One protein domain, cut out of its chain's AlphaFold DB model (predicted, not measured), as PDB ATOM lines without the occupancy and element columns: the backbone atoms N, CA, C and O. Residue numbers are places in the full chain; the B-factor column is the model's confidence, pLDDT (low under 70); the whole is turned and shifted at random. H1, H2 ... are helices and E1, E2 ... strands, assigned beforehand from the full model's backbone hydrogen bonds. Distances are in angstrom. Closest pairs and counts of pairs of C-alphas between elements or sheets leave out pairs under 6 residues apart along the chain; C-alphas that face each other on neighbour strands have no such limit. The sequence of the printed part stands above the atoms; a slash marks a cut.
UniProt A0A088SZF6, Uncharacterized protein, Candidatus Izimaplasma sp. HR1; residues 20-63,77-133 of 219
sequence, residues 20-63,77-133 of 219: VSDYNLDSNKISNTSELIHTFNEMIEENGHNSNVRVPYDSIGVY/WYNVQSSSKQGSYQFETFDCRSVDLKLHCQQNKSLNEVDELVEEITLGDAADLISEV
ATOM      1  N   VAL A  20      24.529 -30.888  59.616       56.41
ATOM      2  CA  VAL A  20      25.955 -31.184  59.640       56.41
ATOM      3  C   VAL A  20      26.611 -29.986  58.957       56.41
ATOM      4  O   VAL A  20      26.308 -29.707  57.804       56.41
ATOM      5  N   SER A  21      27.403 -29.204  59.700       73.56
ATOM      6  CA  SER A  21      28.022 -27.986  59.155       73.56
ATOM      7  C   SER A  21      28.960 -28.306  57.996       73.56
ATOM      8  O   SER A  21      28.959 -27.557  57.026       73.56
ATOM      9  N   ASP A  22      29.654 -29.448  58.091       87.81
ATOM     10  CA  ASP A  22      30.542 -29.971  57.058       87.81
ATOM     11  C   ASP A  22      30.363 -31.490  56.900       87.81
ATOM     12  O   ASP A  22      30.449 -32.239  57.878       87.81
ATOM     13  N   TYR A  23      30.170 -31.967  55.677       91.12
ATOM     14  CA  TYR A  23      30.073 -33.395  55.355       91.12
ATOM     15  C   TYR A  23      30.909 -33.724  54.118       91.12
ATOM     16  O   TYR A  23      31.483 -32.839  53.486       91.12
ATOM     17  N   ASN A  24      31.045 -35.011  53.798       91.44
ATOM     18  CA  ASN A  24      31.751 -35.434  52.595       91.44
ATOM     19  C   ASN A  24      30.828 -36.272  51.723       91.44
ATOM     20  O   ASN A  24      30.199 -37.191  52.242       91.44
ATOM     21  N   LEU A  25      30.833 -35.998  50.423       90.50
ATOM     22  CA  LEU A  25      30.272 -36.896  49.421       90.50
ATOM     23  C   LEU A  25      31.388 -37.762  48.837       90.50
ATOM     24  O   LEU A  25      32.538 -37.323  48.663       90.50
ATOM     25  N   ASP A  26      31.053 -39.023  48.585       80.31
ATOM     26  CA  ASP A  26      31.990 -39.991  48.036       80.31
ATOM     27  C   ASP A  26      32.268 -39.695  46.557       80.31
ATOM     28  O   ASP A  26      31.372 -39.344  45.808       80.31
ATOM     29  N   SER A  27      33.525 -39.888  46.140       78.38
ATOM     30  CA  SER A  27      34.020 -39.740  44.762       78.38
ATOM     31  C   SER A  27      33.707 -38.405  44.073       78.38
ATOM     32  O   SER A  27      32.595 -38.114  43.659       78.38
ATOM     33  N   ASN A  28      34.751 -37.645  43.757       86.25
ATOM     34  CA  ASN A  28      34.625 -36.501  42.854       86.25
ATOM     35  C   ASN A  28      34.628 -36.884  41.357       86.25
ATOM     36  O   ASN A  28      34.661 -35.996  40.513       86.25
ATOM     37  N   LYS A  29      34.687 -38.171  40.997       90.25
ATOM     38  CA  LYS A  29      34.761 -38.604  39.593       90.25
ATOM     39  C   LYS A  29      33.375 -38.675  38.974       90.25
ATOM     40  O   LYS A  29      32.510 -39.342  39.527       90.25
ATOM     41  N   ILE A  30      33.237 -38.056  37.807       88.69
ATOM     42  CA  ILE A  30      32.013 -37.980  37.016       88.69
ATOM     43  C   ILE A  30      32.313 -38.551  35.629       88.69
ATOM     44  O   ILE A  30      33.137 -38.027  34.879       88.69
ATOM     45  N   SER A  31      31.664 -39.656  35.294       85.50
ATOM     46  CA  SER A  31      31.800 -40.340  34.004       85.50
ATOM     47  C   SER A  31      30.744 -39.870  33.005       85.50
ATOM     48  O   SER A  31      30.964 -39.935  31.799       85.50
ATOM     49  N   ASN A  32      29.595 -39.415  33.503       85.88
ATOM     50  CA  ASN A  32      28.450 -38.948  32.729       85.88
ATOM     51  C   ASN A  32      27.619 -37.956  33.556       85.88
ATOM     52  O   ASN A  32      27.769 -37.862  34.775       85.88
ATOM     53  N   THR A  33      26.710 -37.249  32.894       87.81
ATOM     54  CA  THR A  33      25.864 -36.235  33.528       87.81
ATOM     55  C   THR A  33      24.937 -36.818  34.600       87.81
ATOM     56  O   THR A  33      24.699 -36.167  35.609       87.81
ATOM     57  N   SER A  34      24.479 -38.071  34.481       90.56
ATOM     58  CA  SER A  34      23.640 -38.695  35.519       90.56
ATOM     59  C   SER A  34      24.360 -38.842  36.865       90.56
ATOM     60  O   SER A  34      23.731 -38.681  37.907       90.56
ATOM     61  N   GLU A  35      25.672 -39.101  36.863       92.06
ATOM     62  CA  GLU A  35      26.488 -39.109  38.087       92.06
ATOM     63  C   GLU A  35      26.591 -37.704  38.702       92.06
ATOM     64  O   GLU A  35      26.465 -37.565  39.915       92.06
ATOM     65  N   LEU A  36      26.723 -36.657  37.877       92.94
ATOM     66  CA  LEU A  36      26.699 -35.265  38.345       92.94
ATOM     67  C   LEU A  36      25.355 -34.913  38.998       92.94
ATOM     68  O   LEU A  36      25.336 -34.347  40.091       92.94
ATOM     69  N   ILE A  37      24.240 -35.279  38.360       94.88
ATOM     70  CA  ILE A  37      22.892 -35.068  38.906       94.88
ATOM     71  C   ILE A  37      22.695 -35.838  40.209       94.88
ATOM     72  O   ILE A  37      22.110 -35.313  41.154       94.88
ATOM     73  N   HIS A  38      23.202 -37.068  40.288       94.62
ATOM     74  CA  HIS A  38      23.149 -37.846  41.517       94.62
ATOM     75  C   HIS A  38      23.874 -37.132  42.664       94.62
ATOM     76  O   HIS A  38      23.270 -36.925  43.713       94.62
ATOM     77  N   THR A  39      25.110 -36.672  42.441       94.44
ATOM     78  CA  THR A  39      25.875 -35.896  43.429       94.44
ATOM     79  C   THR A  39      25.177 -34.591  43.813       94.44
ATOM     80  O   THR A  39      25.162 -34.225  44.988       94.44
ATOM     81  N   PHE A  40      24.577 -33.881  42.852       95.25
ATOM     82  CA  PHE A  40      23.832 -32.654  43.134       95.25
ATOM     83  C   PHE A  40      22.611 -32.921  44.020       95.25
ATOM     84  O   PHE A  40      22.405 -32.225  45.011       95.25
ATOM     85  N   ASN A  41      21.839 -33.967  43.724       95.38
ATOM     86  CA  ASN A  41      20.685 -34.353  44.534       95.38
ATOM     87  C   ASN A  41      21.089 -34.821  45.939       95.38
ATOM     88  O   ASN A  41      20.453 -34.427  46.912       95.38
ATOM     89  N   GLU A  42      22.174 -35.586  46.061       94.25
ATOM     90  CA  GLU A  42      22.717 -36.001  47.360       94.25
ATOM     91  C   GLU A  42      23.127 -34.781  48.202       94.25
ATOM     92  O   GLU A  42      22.754 -34.674  49.368       94.25
ATOM     93  N   MET A  43      23.789 -33.792  47.591       94.00
ATOM     94  CA  MET A  43      24.111 -32.519  48.243       94.00
ATOM     95  C   MET A  43      22.854 -31.772  48.726       94.00
ATOM     96  O   MET A  43      22.851 -31.197  49.817       94.00
ATOM     97  N   ILE A  44      21.786 -31.739  47.925       94.44
ATOM     98  CA  ILE A  44      20.516 -31.089  48.291       94.44
ATOM     99  C   ILE A  44      19.894 -31.784  49.509       94.44
ATOM    100  O   ILE A  44      19.493 -31.112  50.465       94.44
ATOM    101  N   GLU A  45      19.833 -33.115  49.491       93.62
ATOM    102  CA  GLU A  45      19.247 -33.928  50.558       93.62
ATOM    103  C   GLU A  45      20.040 -33.827  51.870       93.62
ATOM    104  O   GLU A  45      19.444 -33.576  52.921       93.62
ATOM    105  N   GLU A  46      21.372 -33.927  51.819       92.94
ATOM    106  CA  GLU A  46      22.256 -33.801  52.992       92.94
ATOM    107  C   GLU A  46      22.169 -32.410  53.643       92.94
ATOM    108  O   GLU A  46      22.259 -32.261  54.865       92.94
ATOM    109  N   ASN A  47      21.894 -31.371  52.849       91.31
ATOM    110  CA  ASN A  47      21.633 -30.021  53.356       91.31
ATOM    111  C   ASN A  47      20.202 -29.826  53.902       91.31
ATOM    112  O   ASN A  47      19.862 -28.735  54.373       91.31
ATOM    113  N   GLY A  48      19.361 -30.863  53.878       91.69
ATOM    114  CA  GLY A  48      17.979 -30.825  54.359       91.69
ATOM    115  C   GLY A  48      17.026 -30.067  53.434       91.69
ATOM    116  O   GLY A  48      15.987 -29.575  53.885       91.69
ATOM    117  N   HIS A  49      17.384 -29.932  52.159       93.56
ATOM    118  CA  HIS A  49      16.559 -29.320  51.126       93.56
ATOM    119  C   HIS A  49      15.863 -30.390  50.276       93.56
ATOM    120  O   HIS A  49      16.035 -31.589  50.469       93.56
ATOM    121  N   ASN A  50      15.012 -29.949  49.354       94.81
ATOM    122  CA  ASN A  50      14.399 -30.806  48.344       94.81
ATOM    123  C   ASN A  50      14.352 -30.065  47.003       94.81
ATOM    124  O   ASN A  50      14.606 -28.860  46.951       94.81
ATOM    125  N   SER A  51      13.978 -30.772  45.938       95.81
ATOM    126  CA  SER A  51      13.943 -30.240  44.571       95.81
ATOM    127  C   SER A  51      13.059 -29.000  44.387       95.81
ATOM    128  O   SER A  51      13.322 -28.210  43.493       95.81
ATOM    129  N   ASN A  52      12.056 -28.764  45.241       96.88
ATOM    130  CA  ASN A  52      11.166 -27.601  45.123       96.88
ATOM    131  C   ASN A  52      11.729 -26.324  45.768       96.88
ATOM    132  O   ASN A  52      11.060 -25.288  45.751       96.88
ATOM    133  N   VAL A  53      12.911 -26.378  46.397       94.56
ATOM    134  CA  VAL A  53      13.555 -25.173  46.937       94.56
ATOM    135  C   VAL A  53      13.872 -24.231  45.784       94.56
ATOM    136  O   VAL A  53      14.503 -24.633  44.809       94.56
ATOM    137  N   ARG A  54      13.415 -22.983  45.907       92.44
ATOM    138  CA  ARG A  54      13.689 -21.923  44.940       92.44
ATOM    139  C   ARG A  54      14.982 -21.212  45.301       92.44
ATOM    140  O   ARG A  54      15.214 -20.900  46.470       92.44
ATOM    141  N   VAL A  55      15.797 -20.965  44.291       91.31
ATOM    142  CA  VAL A  55      17.057 -20.232  44.398       91.31
ATOM    143  C   VAL A  55      17.132 -19.203  43.270       91.31
ATOM    144  O   VAL A  55      16.545 -19.442  42.209       91.31
ATOM    145  N   PRO A  56      17.836 -18.071  43.459       88.88
ATOM    146  CA  PRO A  56      18.180 -17.188  42.348       88.88
ATOM    147  C   PRO A  56      18.848 -17.987  41.235       88.88
ATOM    148  O   PRO A  56      19.678 -18.848  41.532       88.88
ATOM    149  N   TYR A  57      18.486 -17.720  39.985       86.75
ATOM    150  CA  TYR A  57      18.924 -18.517  38.843       86.75
ATOM    151  C   TYR A  57      20.447 -18.513  38.655       86.75
ATOM    152  O   TYR A  57      21.052 -19.574  38.558       86.75
ATOM    153  N   ASP A  58      21.092 -17.348  38.762       86.00
ATOM    154  CA  ASP A  58      22.560 -17.162  38.778       86.00
ATOM    155  C   ASP A  58      23.257 -17.729  40.039       86.00
ATOM    156  O   ASP A  58      24.467 -17.618  40.252       86.00
ATOM    157  N   SER A  59      22.442 -18.376  40.862       89.06
ATOM    158  CA  SER A  59      22.671 -19.115  42.085       89.06
ATOM    159  C   SER A  59      23.657 -20.252  42.101       89.06
ATOM    160  O   SER A  59      24.291 -20.568  43.112       89.06
ATOM    161  N   ILE A  60      23.607 -20.964  40.987       92.88
ATOM    162  CA  ILE A  60      23.969 -22.364  40.883       92.88
ATOM    163  C   ILE A  60      25.186 -22.439  39.985       92.88
ATOM    164  O   ILE A  60      25.272 -21.756  38.962       92.88
ATOM    165  N   GLY A  61      26.138 -23.280  40.352       94.19
ATOM    166  CA  GLY A  61      27.260 -23.524  39.472       94.19
ATOM    167  C   GLY A  61      27.921 -24.857  39.711       94.19
ATOM    168  O   GLY A  61      27.891 -25.422  40.805       94.19
ATOM    169  N   VAL A  62      28.527 -25.342  38.637       95.75
ATOM    170  CA  VAL A  62      29.301 -26.575  38.609       95.75
ATOM    171  C   VAL A  62      30.646 -26.256  37.983       95.75
ATOM    172  O   VAL A  62      30.728 -25.561  36.972       95.75
ATOM    173  N   TYR A  63      31.712 -26.781  38.567       95.12
ATOM    174  CA  TYR A  63      33.061 -26.703  38.033       95.12
ATOM    175  C   TYR A  63      33.668 -28.100  37.969       95.12
ATOM    176  O   TYR A  63      33.764 -28.788  38.984       95.12
ATOM    177  N   TRP A  77      27.819 -25.773  43.769       95.06
ATOM    178  CA  TRP A  77      27.224 -24.882  44.761       95.06
ATOM    179  C   TRP A  77      25.847 -24.372  44.349       95.06
ATOM    180  O   TRP A  77      25.509 -24.336  43.166       95.06
ATOM    181  N   TYR A  78      25.082 -23.940  45.348       94.38
ATOM    182  CA  TYR A  78      23.852 -23.169  45.185       94.38
ATOM    183  C   TYR A  78      23.647 -22.234  46.388       94.38
ATOM    184  O   TYR A  78      24.179 -22.481  47.477       94.38
ATOM    185  N   ASN A  79      22.850 -21.176  46.218       91.81
ATOM    186  CA  ASN A  79      22.515 -20.247  47.299       91.81
ATOM    187  C   ASN A  79      21.015 -20.263  47.599       91.81
ATOM    188  O   ASN A  79      20.194 -20.083  46.709       91.81
ATOM    189  N   VAL A  80      20.642 -20.417  48.869       90.31
ATOM    190  CA  VAL A  80      19.242 -20.332  49.310       90.31
ATOM    191  C   VAL A  80      19.027 -19.034  50.059       90.31
ATOM    192  O   VAL A  80      19.804 -18.680  50.947       90.31
ATOM    193  N   GLN A  81      17.953 -18.323  49.735       86.31
ATOM    194  CA  GLN A  81      17.591 -17.107  50.447       86.31
ATOM    195  C   GLN A  81      17.260 -17.423  51.916       86.31
ATOM    196  O   GLN A  81      16.349 -18.191  52.218       86.31
ATOM    197  N   SER A  82      17.984 -16.805  52.850       79.19
ATOM    198  CA  SER A  82      17.833 -17.043  54.289       79.19
ATOM    199  C   SER A  82      17.023 -15.964  55.006       79.19
ATOM    200  O   SER A  82      16.425 -16.225  56.049       79.19
ATOM    201  N   SER A  83      17.014 -14.733  54.487       72.00
ATOM    202  CA  SER A  83      16.122 -13.670  54.957       72.00
ATOM    203  C   SER A  83      15.958 -12.571  53.904       72.00
ATOM    204  O   SER A  83      16.793 -12.413  53.015       72.00
ATOM    205  N   SER A  84      14.874 -11.803  54.005       64.31
ATOM    206  CA  SER A  84      14.686 -10.546  53.275       64.31
ATOM    207  C   SER A  84      14.425  -9.430  54.279       64.31
ATOM    208  O   SER A  84      13.476  -9.515  55.069       64.31
ATOM    209  N   LYS A  85      15.219  -8.363  54.236       62.75
ATOM    210  CA  LYS A  85      14.789  -7.057  54.745       62.75
ATOM    211  C   LYS A  85      14.408  -6.197  53.550       62.75
ATOM    212  O   LYS A  85      14.833  -6.450  52.431       62.75
ATOM    213  N   GLN A  86      13.557  -5.203  53.775       57.12
ATOM    214  CA  GLN A  86      13.137  -4.290  52.717       57.12
ATOM    215  C   GLN A  86      14.389  -3.653  52.077       57.12
ATOM    216  O   GLN A  86      15.113  -2.938  52.766       57.12
ATOM    217  N   GLY A  87      14.665  -3.985  50.810       58.03
ATOM    218  CA  GLY A  87      15.845  -3.529  50.062       58.03
ATOM    219  C   GLY A  87      17.150  -4.306  50.295       58.03
ATOM    220  O   GLY A  87      18.205  -3.775  49.998       58.03
ATOM    221  N   SER A  88      17.127  -5.510  50.883       68.25
ATOM    222  CA  SER A  88      18.314  -6.387  50.931       68.25
ATOM    223  C   SER A  88      17.940  -7.860  51.110       68.25
ATOM    224  O   SER A  88      17.239  -8.243  52.058       68.25
ATOM    225  N   TYR A  89      18.451  -8.698  50.213       74.00
ATOM    226  CA  TYR A  89      18.390 -10.155  50.333       74.00
ATOM    227  C   TYR A  89      19.617 -10.700  51.070       74.00
ATOM    228  O   TYR A  89      20.684 -10.096  51.065       74.00
ATOM    229  N   GLN A  90      19.452 -11.824  51.767       80.62
ATOM    230  CA  GLN A  90      20.546 -12.564  52.397       80.62
ATOM    231  C   GLN A  90      20.505 -14.014  51.949       80.62
ATOM    232  O   GLN A  90      19.419 -14.594  51.865       80.62
ATOM    233  N   PHE A  91      21.680 -14.603  51.738       84.94
ATOM    234  CA  PHE A  91      21.809 -15.933  51.167       84.94
ATOM    235  C   PHE A  91      22.698 -16.849  52.020       84.94
ATOM    236  O   PHE A  91      23.756 -16.470  52.521       84.94
ATOM    237  N   GLU A  92      22.262 -18.093  52.178       88.19
ATOM    238  CA  GLU A  92      23.086 -19.193  52.669       88.19
ATOM    239  C   GLU A  92      23.647 -19.936  51.451       88.19
ATOM    240  O   GLU A  92      22.888 -20.465  50.641       88.19
ATOM    241  N   THR A  93      24.971 -19.945  51.317       91.50
ATOM    242  CA  THR A  93      25.706 -20.698  50.300       91.50
ATOM    243  C   THR A  93      25.953 -22.109  50.799       91.50
ATOM    244  O   THR A  93      26.427 -22.320  51.916       91.50
ATOM    245  N   PHE A  94      25.664 -23.071  49.942       92.88
ATOM    246  CA  PHE A  94      25.995 -24.470  50.143       92.88
ATOM    247  C   PHE A  94      26.971 -24.829  49.038       92.88
ATOM    248  O   PHE A  94      26.625 -24.696  47.865       92.88
ATOM    249  N   ASP A  95      28.194 -25.217  49.393       94.38
ATOM    250  CA  ASP A  95      29.238 -25.530  48.420       94.38
ATOM    251  C   ASP A  95      29.967 -26.822  48.768       94.38
ATOM    252  O   ASP A  95      30.333 -27.056  49.916       94.38
ATOM    253  N   CYS A  96      30.193 -27.646  47.751       94.12
ATOM    254  CA  CYS A  96      31.047 -28.818  47.799       94.12
ATOM    255  C   CYS A  96      32.271 -28.579  46.922       94.12
ATOM    256  O   CYS A  96      32.137 -28.147  45.777       94.12
ATOM    257  N   ARG A  97      33.469 -28.885  47.426       94.25
ATOM    258  CA  ARG A  97      34.730 -28.744  46.686       94.25
ATOM    259  C   ARG A  97      35.564 -30.002  46.780       94.25
ATOM    260  O   ARG A  97      35.608 -30.656  47.817       94.25
ATOM    261  N   SER A  98      36.274 -30.316  45.706       92.62
ATOM    262  CA  SER A  98      37.155 -31.477  45.685       92.62
ATOM    263  C   SER A  98      38.392 -31.269  46.562       92.62
ATOM    264  O   SER A  98      39.221 -30.403  46.280       92.62
ATOM    265  N   VAL A  99      38.567 -32.137  47.556       87.94
ATOM    266  CA  VAL A  99      39.764 -32.270  48.396       87.94
ATOM    267  C   VAL A  99      40.129 -33.753  48.459       87.94
ATOM    268  O   VAL A  99      39.297 -34.584  48.814       87.94
ATOM    269  N   ASP A 100      41.356 -34.110  48.069       84.94
ATOM    270  CA  ASP A 100      41.854 -35.497  48.079       84.94
ATOM    271  C   ASP A 100      40.914 -36.522  47.401       84.94
ATOM    272  O   ASP A 100      40.718 -37.635  47.890       84.94
ATOM    273  N   LEU A 101      40.340 -36.152  46.245       82.81
ATOM    274  CA  LEU A 101      39.396 -36.956  45.442       82.81
ATOM    275  C   LEU A 101      38.007 -37.184  46.069       82.81
ATOM    276  O   LEU A 101      37.204 -37.947  45.528       82.81
ATOM    277  N   LYS A 102      37.705 -36.519  47.185       89.81
ATOM    278  CA  LYS A 102      36.370 -36.467  47.792       89.81
ATOM    279  C   LYS A 102      35.798 -35.067  47.680       89.81
ATOM    280  O   LYS A 102      36.548 -34.107  47.535       89.81
ATOM    281  N   LEU A 103      34.482 -34.945  47.773       92.62
ATOM    282  CA  LEU A 103      33.830 -33.644  47.824       92.62
ATOM    283  C   LEU A 103      33.601 -33.274  49.279       92.62
ATOM    284  O   LEU A 103      32.832 -33.932  49.971       92.62
ATOM    285  N   HIS A 104      34.292 -32.240  49.735       94.44
ATOM    286  CA  HIS A 104      34.069 -31.651  51.039       94.44
ATOM    287  C   HIS A 104      33.003 -30.569  50.914       94.44
ATOM    288  O   HIS A 104      33.202 -29.595  50.183       94.44
ATOM    289  N   CYS A 105      31.883 -30.768  51.591       93.69
ATOM    290  CA  CYS A 105      30.708 -29.919  51.528       93.69
ATOM    291  C   CYS A 105      30.562 -29.133  52.816       93.69
ATOM    292  O   CYS A 105      30.721 -29.695  53.896       93.69
ATOM    293  N   GLN A 106      30.234 -27.855  52.695       92.38
ATOM    294  CA  GLN A 106      30.094 -26.945  53.822       92.38
ATOM    295  C   GLN A 106      28.949 -25.961  53.586       92.38
ATOM    296  O   GLN A 106      28.576 -25.645  52.449       92.38
ATOM    297  N   GLN A 107      28.418 -25.444  54.689       88.94
ATOM    298  CA  GLN A 107      27.466 -24.344  54.672       88.94
ATOM    299  C   GLN A 107      28.158 -23.031  55.049       88.94
ATOM    300  O   GLN A 107      28.576 -22.832  56.190       88.94
ATOM    301  N   ASN A 108      28.167 -22.077  54.121       82.50
ATOM    302  CA  ASN A 108      28.694 -20.737  54.325       82.50
ATOM    303  C   ASN A 108      27.567 -19.704  54.326       82.50
ATOM    304  O   ASN A 108      26.720 -19.668  53.440       82.50
ATOM    305  N   LYS A 109      27.551 -18.808  55.314       70.69
ATOM    306  CA  LYS A 109      26.622 -17.671  55.298       70.69
ATOM    307  C   LYS A 109      27.297 -16.501  54.604       70.69
ATOM    308  O   LYS A 109      28.265 -15.970  55.148       70.69
ATOM    309  N   SER A 110      26.784 -16.093  53.445       64.75
ATOM    310  CA  SER A 110      27.254 -14.890  52.762       64.75
ATOM    311  C   SER A 110      26.220 -13.775  52.868       64.75
ATOM    312  O   SER A 110      25.026 -13.962  52.636       64.75
ATOM    313  N   LEU A 111      26.682 -12.578  53.209       58.94
ATOM    314  CA  LEU A 111      25.874 -11.370  53.108       58.94
ATOM    315  C   LEU A 111      26.077 -10.796  51.706       58.94
ATOM    316  O   LEU A 111      26.923  -9.931  51.510       58.94
ATOM    317  N   ASN A 112      25.321 -11.306  50.736       59.53
ATOM    318  CA  ASN A 112      25.229 -10.672  49.425       59.53
ATOM    319  C   ASN A 112      24.006  -9.757  49.447       59.53
ATOM    320  O   ASN A 112      22.887 -10.219  49.248       59.53
ATOM    321  N   GLU A 113      24.225  -8.481  49.759       61.53
ATOM    322  CA  GLU A 113      23.189  -7.452  49.679       61.53
ATOM    323  C   GLU A 113      22.923  -7.154  48.201       61.53
ATOM    324  O   GLU A 113      23.762  -6.575  47.515       61.53
ATOM    325  N   VAL A 114      21.770  -7.599  47.708       65.50
ATOM    326  CA  VAL A 114      21.288  -7.294  46.357       65.50
ATOM    327  C   VAL A 114      19.972  -6.537  46.482       65.50
ATOM    328  O   VAL A 114      19.133  -6.900  47.315       65.50
ATOM    329  N   ASP A 115      19.813  -5.479  45.686       57.94
ATOM    330  CA  ASP A 115      18.645  -4.587  45.729       57.94
ATOM    331  C   ASP A 115      17.386  -5.251  45.140       57.94
ATOM    332  O   ASP A 115      16.269  -4.985  45.589       57.94
ATOM    333  N   GLU A 116      17.567  -6.166  44.183       64.38
ATOM    334  CA  GLU A 116      16.499  -6.905  43.508       64.38
ATOM    335  C   GLU A 116      16.795  -8.409  43.488       64.38
ATOM    336  O   GLU A 116      17.946  -8.843  43.421       64.38
ATOM    337  N   LEU A 117      15.732  -9.209  43.600       63.50
ATOM    338  CA  LEU A 117      15.802 -10.662  43.475       63.50
ATOM    339  C   LEU A 117      15.817 -10.984  41.981       63.50
ATOM    340  O   LEU A 117      14.888 -10.604  41.268       63.50
ATOM    341  N   VAL A 118      16.865 -11.672  41.531       71.38
ATOM    342  CA  VAL A 118      16.935 -12.279  40.194       71.38
ATOM    343  C   VAL A 118      15.772 -13.270  40.038       71.38
ATOM    344  O   VAL A 118      15.210 -13.742  41.031       71.38
ATOM    345  N   GLU A 119      15.396 -13.593  38.799       84.00
ATOM    346  CA  GLU A 119      14.473 -14.697  38.523       84.00
ATOM    347  C   GLU A 119      14.886 -15.969  39.285       84.00
ATOM    348  O   GLU A 119      16.071 -16.274  39.437       84.00
ATOM    349  N   GLU A 120      13.895 -16.696  39.804       89.12
ATOM    350  CA  GLU A 120      14.115 -17.881  40.633       89.12
ATOM    351  C   GLU A 120      13.794 -19.162  39.867       89.12
ATOM    352  O   GLU A 120      12.733 -19.268  39.243       89.12
ATOM    353  N   ILE A 121      14.626 -20.180  40.064       91.62
ATOM    354  CA  ILE A 121      14.423 -21.547  39.577       91.62
ATOM    355  C   ILE A 121      14.327 -22.521  40.749       91.62
ATOM    356  O   ILE A 121      14.847 -22.248  41.835       91.62
ATOM    357  N   THR A 122      13.645 -23.651  40.561       95.12
ATOM    358  CA  THR A 122      13.707 -24.733  41.546       95.12
ATOM    359  C   THR A 122      14.993 -25.540  41.375       95.12
ATOM    360  O   THR A 122      15.510 -25.684  40.269       95.12
ATOM    361  N   LEU A 123      15.527 -26.100  42.459       95.62
ATOM    362  CA  LEU A 123      16.698 -26.980  42.364       95.62
ATOM    363  C   LEU A 123      16.432 -28.219  41.485       95.62
ATOM    364  O   LEU A 123      17.363 -28.735  40.878       95.62
ATOM    365  N   GLY A 124      15.175 -28.670  41.395       95.69
ATOM    366  CA  GLY A 124      14.740 -29.729  40.482       95.69
ATOM    367  C   GLY A 124      14.860 -29.324  39.018       95.69
ATOM    368  O   GLY A 124      15.546 -30.006  38.270       95.69
ATOM    369  N   ASP A 125      14.285 -28.181  38.636       93.56
ATOM    370  CA  ASP A 125      14.385 -27.685  37.254       93.56
ATOM    371  C   ASP A 125      15.852 -27.420  36.868       93.56
ATOM    372  O   ASP A 125      16.269 -27.685  35.746       93.56
ATOM    373  N   ALA A 126      16.676 -26.938  37.808       93.69
ATOM    374  CA  ALA A 126      18.108 -26.767  37.575       93.69
ATOM    375  C   ALA A 126      18.831 -28.103  37.338       93.69
ATOM    376  O   ALA A 126      19.727 -28.175  36.496       93.69
ATOM    377  N   ALA A 127      18.453 -29.160  38.065       94.56
ATOM    378  CA  ALA A 127      18.971 -30.504  37.833       94.56
ATOM    379  C   ALA A 127      18.536 -31.043  36.461       94.56
ATOM    380  O   ALA A 127      19.359 -31.627  35.759       94.56
ATOM    381  N   ASP A 128      17.288 -30.801  36.057       92.25
ATOM    382  CA  ASP A 128      16.780 -31.193  34.740       92.25
ATOM    383  C   ASP A 128      17.575 -30.497  33.624       92.25
ATOM    384  O   ASP A 128      18.109 -31.178  32.751       92.25
ATOM    385  N   LEU A 129      17.791 -29.181  33.719       90.44
ATOM    386  CA  LEU A 129      18.608 -28.443  32.749       90.44
ATOM    387  C   LEU A 129      20.064 -28.942  32.710       90.44
ATOM    388  O   LEU A 129      20.631 -29.117  31.634       90.44
ATOM    389  N   ILE A 130      20.696 -29.219  33.862       92.44
ATOM    390  CA  ILE A 130      22.053 -29.804  33.876       92.44
ATOM    391  C   ILE A 130      22.049 -31.161  33.170       92.44
ATOM    392  O   ILE A 130      23.020 -31.484  32.491       92.44
ATOM    393  N   SER A 131      20.981 -31.950  33.322       91.19
ATOM    394  CA  SER A 131      20.872 -33.291  32.743       91.19
ATOM    395  C   SER A 131      20.845 -33.300  31.213       91.19
ATOM    396  O   SER A 131      21.282 -34.283  30.614       91.19
ATOM    397  N   GLU A 132      20.404 -32.201  30.598       88.69
ATOM    398  CA  GLU A 132      20.374 -32.003  29.145       88.69
ATOM    399  C   GLU A 132      21.768 -31.716  28.561       88.69
ATOM    400  O   GLU A 132      21.991 -31.857  27.361       88.69
ATOM    401  N   VAL A 133      22.750 -31.372  29.401       90.50
ATOM    402  CA  VAL A 133      24.124 -31.120  28.959       90.50
ATOM    403  C   VAL A 133      24.935 -32.418  28.987       90.50
ATOM    404  O   VAL A 133      25.450 -32.831  30.031       90.50
TER     405      VAL A 133
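AT A GLANCE: This is residues 20 to 63 and 77 to 133 of the 219 residues of an uncharacterized protein of Candidatus Izimaplasma sp. HR1 (UniProt A0A088SZF6). A curled sheet of four antiparallel strands, E1, E6, E5 and E4, has the helix H1 slantwise over one face. H2 packs beside H1 without being on that sheet, and the small two-strand sheet of E2 and E7 lies by E4 and H2. The printed part has 101 residues, with two named helices and seven named strands in the order E1 H1 E2 E3 E4 E5 E6 E7 H2; the class is mixed, helices and strands. It is compact, with a radius of gyration of the C-alphas of 13.9 A, and spans 44 by 29 by 21 A.

IN THESE COORDINATES: Find C-alpha 22 at (30.542, -29.971, 57.058), where E1, residues 22 to 25, begins. H1, residues 33 to 46, runs 19.9 A. Next come E2, residues 54 to 56, and E3, residues 61 to 63. After the cut, look for C-alpha 77 at (27.224, -24.882, 44.761): E4, residues 77 to 85, runs 23.9 A from there. E5, residues 88 to 99, is the longest strand at 33.7 A, and E6, residues 102 to 110, measures 23.9 A. E7, residues 120 to 122, leads into H2, residues 123 to 131, 12.2 A long, which ends at C-alpha 131, (20.872, -33.291, 32.743).

HOW THE PARTS SIT: Start in the strongly twisted sheet, order E1, E6, E5, E4. E4, E5 and E6 form a meander, each strand the antiparallel neighbour of the one before, in two hairpins; look at N 80 and O 92, 2.9 A apart, and N 97 and O 104, 2.9 A apart, both within hydrogen-bond range. At the edge strand E1, N 23 and O 105 are 2.9 A apart. H1 is on one face of this sheet, making two layers, at a height over the sheet of 7.6 A; it lies only just over E6, with 3 of its C-alphas falling there, and slantwise to it at 52 degrees on the local plane. H1 and H2 touch at a shallow tilt of 17 degrees, opposite ways; their closest C-alphas are those of Thr 33 and Ser 131, 5.8 A apart. In both helices every O i to N i+4 pair is within hydrogen-bond range. E2 and E7 are antiparallel, with N 55 and O 121 at 2.9 A. The closest C-alphas of E2 and E4, those of Val 55 and Val 80, are 5.4 A apart. E3 pairs with no named strand and is near E5.

THE WHOLE: The two C-alphas farthest apart, those of Ser 31 and Gln 86, are 44.7 A apart. Residues 64 to 76 are not printed, and C-alphas 63 and 77 are 9.1 A apart across this cut. Of the links that are printed whole, none is long. The mean pLDDT of the printed part is 85.9; look for values under 70 at residue 20, residues 84 to 88 and residues 110 to 117.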